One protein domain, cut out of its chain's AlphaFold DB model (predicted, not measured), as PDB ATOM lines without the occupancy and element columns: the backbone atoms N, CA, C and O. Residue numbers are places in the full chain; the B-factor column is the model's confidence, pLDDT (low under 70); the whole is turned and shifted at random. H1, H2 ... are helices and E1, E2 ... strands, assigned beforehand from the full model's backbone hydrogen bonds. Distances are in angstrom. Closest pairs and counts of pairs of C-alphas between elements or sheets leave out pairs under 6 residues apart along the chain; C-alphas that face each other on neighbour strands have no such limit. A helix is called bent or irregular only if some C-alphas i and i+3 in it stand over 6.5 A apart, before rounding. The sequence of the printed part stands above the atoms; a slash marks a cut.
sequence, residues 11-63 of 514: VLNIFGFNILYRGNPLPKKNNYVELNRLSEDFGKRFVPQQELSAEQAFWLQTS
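Overview. This is residues 11 to 63 of the 514 residues of an uncharacterized protein of Tanacetum cinerariifolium (UniProt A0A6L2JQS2). A small two-strand hairpin, E1 and E2, leads through a wide loop that folds back into the helix H1, and a second helix, H2, carries on beyond H1 in nearly the same direction as a free arm. The arrangement is open, with few contacts: residues 23 to 38 and residues 44 to 63 stand free, and H2, residues 49 to 62, sticks out and makes much of the length. The printed part has 53 residues, with two named strands followed by two named helices in the order E1, E2, H1, H2; the sheet has the order E1 - E2 and is antiparallel, and the class is mixed, helices and strands. The whole is extended, with a radius of gyration of the C-alphas of 17.4 A and spans of 56 by 21 by 12 A.

Along the chain. The sheet is made of E1, residues 11 to 14, and E2, residues 17 to 21, which measures 12.5 A from first to last C-alpha. E1 measures 9.7 A and begins at C-alpha 11, at (150.122, 182.910, 176.683). H1, residues 32 to 45, measures 20.5 A and begins at C-alpha 32, at (134.853, 177.112, 172.302). H2, residues 49 to 62, measures 20.3 A and ends at C-alpha 62, at (137.287, 222.747, 181.549). Neither helix is bent.

Arrangement. E1 and E2 form a hairpin, antiparallel neighbours with 144 degrees between their N-to-C directions. The C-alphas of Asn 13 and Asn 18 face each other at 4.6 A, and those of Val 11 and Leu 20 at 5.0 A. Across the pair, N 17 and O 14 are within hydrogen-bond range at 3.0 A, as are N 12 and O 19 at 3.2 A. H1 is apart from E1. H2 is apart from E1, from E2 and from H1. In H1 and H2 every O i to N i+4 pair is within hydrogen-bond range.

Size, cuts and confidence. The two C-alphas farthest apart are those of Lys 28 and Ser 63, at 56.5 A, while those of Val 11 and Ser 63, the first and last printed, are 42.1 A apart. The printed part has no cut. The links from E1 to E2, with 2 residues, and from H1 to H2, with 3, are tight; that from E2 to H1, with 10, is short, and no link is long. The mean pLDDT of the printed part is 76.2. Confidence is under 70 at residue 11, residue 13, residues 15 to 18 and residues 21 to 30, while the means of H1 and H2 are 89 and 84.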
ATOM      1  N   VAL A  11     150.408 181.478 176.529       57.75
ATOM      2  CA  VAL A  11     150.122 182.910 176.683       57.75
ATOM      3  C   VAL A  11     149.005 183.262 175.714       57.75
ATOM      4  O   VAL A  11     149.162 183.089 174.507       57.75
ATOM      5  N   LEU A  12     147.880 183.746 176.240       72.06
ATOM      6  CA  LEU A  12     146.768 184.231 175.429       72.06
ATOM      7  C   LEU A  12     146.784 185.762 175.449       72.06
ATOM      8  O   LEU A  12     146.717 186.368 176.520       72.06
ATOM      9  N   ASN A  13     146.907 186.373 174.270       48.09
ATOM     10  CA  ASN A  13     146.841 187.821 174.108       48.09
ATOM     11  C   ASN A  13     145.417 188.209 173.698       48.09
ATOM     12  O   ASN A  13     144.954 187.820 172.625       48.09
ATOM     13  N   ILE A  14     144.723 188.940 174.568       71.94
ATOM     14  CA  ILE A  14     143.387 189.475 174.303       71.94
ATOM     15  C   ILE A  14     143.451 190.984 174.542       71.94
ATOM     16  O   ILE A  14     143.826 191.424 175.627       71.94
ATOM     17  N   PHE A  15     143.105 191.774 173.522       61.34
ATOM     18  CA  PHE A  15     143.078 193.245 173.570       61.34
ATOM     19  C   PHE A  15     144.370 193.894 174.107       61.34
ATOM     20  O   PHE A  15     144.319 194.892 174.818       61.34
ATOM     21  N   GLY A  16     145.540 193.330 173.788       65.81
ATOM     22  CA  GLY A  16     146.831 193.879 174.217       65.81
ATOM     23  C   GLY A  16     147.262 193.483 175.633       65.81
ATOM     24  O   GLY A  16     148.357 193.857 176.054       65.81
ATOM     25  N   PHE A  17     146.471 192.679 176.349       51.59
ATOM     26  CA  PHE A  17     146.851 192.107 177.638       51.59
ATOM     27  C   PHE A  17     147.303 190.654 177.471       51.59
ATOM     28  O   PHE A  17     146.600 189.828 176.887       51.59
ATOM     29  N   ASN A  18     148.481 190.331 178.011       59.84
ATOM     30  CA  ASN A  18     148.992 188.962 178.061       59.84
ATOM     31  C   ASN A  18     148.495 188.278 179.338       59.84
ATOM     32  O   ASN A  18     148.928 188.629 180.437       59.84
ATOM     33  N   ILE A  19     147.619 187.283 179.201       75.06
ATOM     34  CA  ILE A  19     147.163 186.460 180.325       75.06
ATOM     35  C   ILE A  19     147.979 185.163 180.329       75.06
ATOM     36  O   ILE A  19     147.911 184.365 179.391       75.06
ATOM     37  N   LEU A  20     148.774 184.960 181.386       71.81
ATOM     38  CA  LEU A  20     149.559 183.744 181.602       71.81
ATOM     39  C   LEU A  20     148.744 182.749 182.433       71.81
ATOM     40  O   LEU A  20     148.567 182.932 183.638       71.81
ATOM     41  N   TYR A  21     148.280 181.672 181.805       57.78
ATOM     42  CA  TYR A  21     147.593 180.597 182.515       57.78
ATOM     43  C   TYR A  21     148.602 179.580 183.060       57.78
ATOM     44  O   TYR A  21     149.328 178.934 182.302       57.78
ATOM     45  N   ARG A  22     148.626 179.403 184.386       50.59
ATOM     46  CA  ARG A  22     149.405 178.363 185.074       50.59
ATOM     47  C   ARG A  22     148.455 177.505 185.913       50.59
ATOM     48  O   ARG A  22     148.244 177.777 187.089       50.59
ATOM     49  N   GLY A  23     147.841 176.505 185.283       57.94
ATOM     50  CA  GLY A  23     146.875 175.599 185.912       57.94
ATOM     51  C   GLY A  23     147.047 174.145 185.467       57.94
ATOM     52  O   GLY A  23     147.655 173.876 184.433       57.94
ATOM     53  N   ASN A  24     146.532 173.221 186.285       53.34
ATOM     54  CA  ASN A  24     146.563 171.764 186.091       53.34
ATOM     55  C   ASN A  24     145.975 171.321 184.732       53.34
ATOM     56  O   ASN A  24     145.154 172.043 184.164       53.34
ATOM     57  N   PRO A  25     146.355 170.133 184.212       53.78
ATOM     58  CA  PRO A  25     145.876 169.635 182.922       53.78
ATOM     59  C   PRO A  25     144.342 169.571 182.879       53.78
ATOM     60  O   PRO A  25     143.713 168.880 183.679       53.78
ATOM     61  N   LEU A  26     143.748 170.315 181.942       66.00
ATOM     62  CA  LEU A  26     142.302 170.379 181.728       66.00
ATOM     63  C   LEU A  26     141.749 169.030 181.221       66.00
ATOM     64  O   LEU A  26     142.397 168.371 180.399       66.00
ATOM     65  N   PRO A  27     140.536 168.622 181.643       49.53
ATOM     66  CA  PRO A  27     139.850 167.476 181.061       49.53
ATOM     67  C   PRO A  27     139.490 167.766 179.596       49.53
ATOM     68  O   PRO A  27     138.982 168.831 179.251       49.53
ATOM     69  N   LYS A  28     139.779 166.804 178.714       61.12
ATOM     70  CA  LYS A  28     139.560 166.889 177.263       61.12
ATOM     71  C   LYS A  28     138.086 167.151 176.905       61.12
ATOM     72  O   LYS A  28     137.313 166.206 176.774       61.12
ATOM     73  N   LYS A  29     137.736 168.415 176.651       51.12
ATOM     74  CA  LYS A  29     136.853 168.885 175.563       51.12
ATOM     75  C   LYS A  29     136.849 170.418 175.569       51.12
ATOM     76  O   LYS A  29     136.279 171.037 176.458       51.12
ATOM     77  N   ASN A  30     137.492 171.027 174.574       60.50
ATOM     78  CA  ASN A  30     137.506 172.478 174.391       60.50
ATOM     79  C   ASN A  30     136.102 172.955 173.983       60.50
ATOM     80  O   ASN A  30     135.725 172.826 172.818       60.50
ATOM     81  N   ASN A  31     135.321 173.490 174.926       81.31
ATOM     82  CA  ASN A  31     134.051 174.141 174.616       81.31
ATOM     83  C   ASN A  31     134.303 175.597 174.185       81.31
ATOM     84  O   ASN A  31     134.206 176.528 174.981       81.31
ATOM     85  N   TYR A  32     134.636 175.790 172.907       81.69
ATOM     86  CA  TYR A  32     134.853 177.112 172.302       81.69
ATOM     87  C   TYR A  32     133.657 178.069 172.461       81.69
ATOM     88  O   TYR A  32     133.829 179.285 172.419       81.69
ATOM     89  N   VAL A  33     132.454 177.540 172.702       90.25
ATOM     90  CA  VAL A  33     131.244 178.343 172.919       90.25
ATOM     91  C   VAL A  33     131.315 179.134 174.230       90.25
ATOM     92  O   VAL A  33     130.857 180.271 174.280       90.25
ATOM     93  N   GLU A  34     131.914 178.577 175.285       90.56
ATOM     94  CA  GLU A  34     132.047 179.267 176.577       90.56
ATOM     95  C   GLU A  34     133.114 180.365 176.538       90.56
ATOM     96  O   GLU A  34     132.890 181.453 177.063       90.56
ATOM     97  N   LEU A  35     134.228 180.125 175.839       90.12
ATOM     98  CA  LEU A  35     135.277 181.127 175.614       90.12
ATOM     99  C   LEU A  35     134.769 182.321 174.795       90.12
ATOM    100  O   LEU A  35     135.031 183.466 175.165       90.12
ATOM    101  N   ASN A  36     133.986 182.074 173.741       87.38
ATOM    102  CA  ASN A  36     133.388 183.149 172.944       87.38
ATOM    103  C   ASN A  36     132.362 183.961 173.747       87.38
ATOM    104  O   ASN A  36     132.370 185.188 173.679       87.38
ATOM    105  N   ARG A  37     131.535 183.305 174.573       90.25
ATOM    106  CA  ARG A  37     130.595 184.007 175.469       90.25
ATOM    107  C   ARG A  37     131.314 184.888 176.487       90.25
ATOM    108  O   ARG A  37     130.861 185.998 176.753       90.25
ATOM    109  N   LEU A  38     132.433 184.413 177.036       93.56
ATOM    110  CA  LEU A  38     133.238 185.189 177.976       93.56
ATOM    111  C   LEU A  38     133.844 186.421 177.283       93.56
ATOM    112  O   LEU A  38     133.723 187.531 177.790       93.56
ATOM    113  N   SER A  39     134.429 186.235 176.096       89.75
ATOM    114  CA  SER A  39     134.979 187.317 175.265       89.75
ATOM    115  C   SER A  39     133.943 188.405 174.954       89.75
ATOM    116  O   SER A  39     134.253 189.594 175.037       89.75
ATOM    117  N   GLU A  40     132.709 188.021 174.621       89.31
ATOM    118  CA  GLU A  40     131.621 188.972 174.364       89.31
ATOM    119  C   GLU A  40     131.183 189.739 175.620       89.31
ATOM    120  O   GLU A  40     130.870 190.926 175.530       89.31
ATOM    121  N   ASP A  41     131.169 189.094 176.790       92.06
ATOM    122  CA  ASP A  41     130.845 189.756 178.061       92.06
ATOM    123  C   ASP A  41     131.955 190.744 178.474       92.06
ATOM    124  O   ASP A  41     131.665 191.855 178.920       92.06
ATOM    125  N   PHE A  42     133.226 190.405 178.221       90.88
ATOM    126  CA  PHE A  42     134.353 191.329 178.400       90.88
ATOM    127  C   PHE A  42     134.263 192.536 177.455       90.88
ATOM    128  O   PHE A  42     134.406 193.669 177.909       90.88
ATOM    129  N   GLY A  43     133.945 192.332 176.175       90.00
ATOM    130  CA  GLY A  43     133.787 193.435 175.216       90.00
ATOM    131  C   GLY A  43     132.676 194.434 175.576       90.00
ATOM    132  O   GLY A  43     132.733 195.580 175.147       90.00
ATOM    133  N   LYS A  44     131.687 194.029 176.386       87.38
ATOM    134  CA  LYS A  44     130.562 194.887 176.809       87.38
ATOM    135  C   LYS A  44     130.808 195.655 178.107       87.38
ATOM    136  O   LYS A  44     130.122 196.641 178.356       87.38
ATOM    137  N   ARG A  45     131.729 195.194 178.958       87.62
ATOM    138  CA  ARG A  45     131.975 195.797 180.282       87.62
ATOM    139  C   ARG A  45     133.113 196.807 180.298       87.62
ATOM    140  O   ARG A  45     133.221 197.563 181.259       87.62
ATOM    141  N   PHE A  46     133.953 196.819 179.268       84.81
ATOM    142  CA  PHE A  46     135.073 197.743 179.177       84.81
ATOM    143  C   PHE A  46     134.777 198.835 178.155       84.81
ATOM    144  O   PHE A  46     134.550 198.569 176.979       84.81
ATOM    145  N   VAL A  47     134.788 200.073 178.639       82.62
ATOM    146  CA  VAL A  47     134.720 201.278 177.814       82.62
ATOM    147  C   VAL A  47     136.006 201.362 176.983       82.62
ATOM    148  O   VAL A  47     137.095 201.230 177.556       82.62
ATOM    149  N   PRO A  48     135.929 201.554 175.652       83.69
ATOM    150  CA  PRO A  48     137.112 201.711 174.819       83.69
ATOM    151  C   PRO A  48     138.010 202.821 175.366       83.69
ATOM    152  O   PRO A  48     137.548 203.911 175.693       83.69
ATOM    153  N   GLN A  49     139.319 202.571 175.421       78.56
ATOM    154  CA  GLN A  49     140.319 203.531 175.910       78.56
ATOM    155  C   GLN A  49     140.228 204.903 175.209       78.56
ATOM    156  O   GLN A  49     140.604 205.927 175.781       78.56
ATOM    157  N   GLN A  50     139.691 204.926 173.987       78.69
ATOM    158  CA  GLN A  50     139.395 206.127 173.213       78.69
ATOM    159  C   GLN A  50     138.370 207.045 173.897       78.69
ATOM    160  O   GLN A  50     138.564 208.259 173.902       78.69
ATOM    161  N   GLU A  51     137.326 206.485 174.511       83.06
ATOM    162  CA  GLU A  51     136.292 207.254 175.215       83.06
ATOM    163  C   GLU A  51     136.836 207.817 176.536       83.06
ATOM    164  O   GLU A  51     136.683 209.008 176.797       83.06
ATOM    165  N   LEU A  52     137.601 207.021 177.296       87.00
ATOM    166  CA  LEU A  52     138.270 207.491 178.522       87.00
ATOM    167  C   LEU A  52     139.295 208.605 178.250       87.00
ATOM    168  O   LEU A  52     139.427 209.537 179.041       87.00
ATOM    169  N   SER A  53     140.015 208.528 177.129       83.88
ATOM    170  CA  SER A  53     141.011 209.545 176.757       83.88
ATOM    171  C   SER A  53     140.351 210.851 176.301       83.88
ATOM    172  O   SER A  53     140.825 211.934 176.648       83.88
ATOM    173  N   ALA A  54     139.243 210.765 175.559       86.06
ATOM    174  CA  ALA A  54     138.468 211.934 175.143       86.06
ATOM    175  C   ALA A  54     137.823 212.643 176.344       86.06
ATOM    176  O   ALA A  54     137.835 213.873 176.423       86.06
ATOM    177  N   GLU A  55     137.328 211.875 177.314       85.25
ATOM    178  CA  GLU A  55     136.736 212.415 178.534       85.25
ATOM    179  C   GLU A  55     137.793 213.094 179.423       85.25
ATOM    180  O   GLU A  55     137.583 214.213 179.892       85.25
ATOM    181  N   GLN A  56     138.981 212.500 179.580       89.38
ATOM    182  CA  GLN A  56     140.088 213.141 180.305       89.38
ATOM    183  C   GLN A  56     140.553 214.450 179.649       89.38
ATOM    184  O   GLN A  56     140.789 215.435 180.353       89.38
ATOM    185  N   ALA A  57     140.649 214.494 178.317       83.06
ATOM    186  CA  ALA A  57     140.999 215.714 177.588       83.06
ATOM    187  C   ALA A  57     139.942 216.821 177.763       83.06
ATOM    188  O   ALA A  57     140.289 217.995 177.916       83.06
ATOM    189  N   PHE A  58     138.662 216.446 177.813       88.38
ATOM    190  CA  PHE A  58     137.552 217.364 178.061       88.38
ATOM    191  C   PHE A  58     137.596 217.975 179.476       88.38
ATOM    192  O   PHE A  58     137.451 219.192 179.635       88.38
ATOM    193  N   TRP A  59     137.875 217.168 180.505       90.62
ATOM    194  CA  TRP A  59     138.026 217.651 181.886       90.62
ATOM    195  C   TRP A  59     139.272 218.531 182.084       90.62
ATOM    196  O   TRP A  59     139.249 219.501 182.846       90.62
ATOM    197  N   LEU A  60     140.363 218.250 181.365       82.75
ATOM    198  CA  LEU A  60     141.566 219.091 181.376       82.75
ATOM    199  C   LEU A  60     141.316 220.480 180.771       82.75
ATOM    200  O   LEU A  60     141.832 221.469 181.291       82.75
ATOM    201  N   GLN A  61     140.497 220.574 179.720       77.56
ATOM    202  CA  GLN A  61     140.136 221.863 179.117       77.56
ATOM    203  C   GLN A  61     139.189 222.688 179.990       77.56
ATOM    204  O   GLN A  61     139.308 223.908 180.037       77.56
ATOM    205  N   THR A  62     138.265 222.045 180.701       83.06
ATOM    206  CA  THR A  62     137.287 222.747 181.549       83.06
ATOM    207  C   THR A  62     137.836 223.148 182.921       83.06
ATOM    208  O   THR A  62     137.280 224.039 183.558       83.06
ATOM    209  N   SER A  63     138.937 222.540 183.377       83.56
ATOM    210  CA  SER A  63     139.572 222.851 184.672       83.56
ATOM    211  C   SER A  63     140.580 224.005 184.634       83.56
ATOM    212  O   SER A  63     140.997 224.472 185.692       83.56
TER     213      SER A  63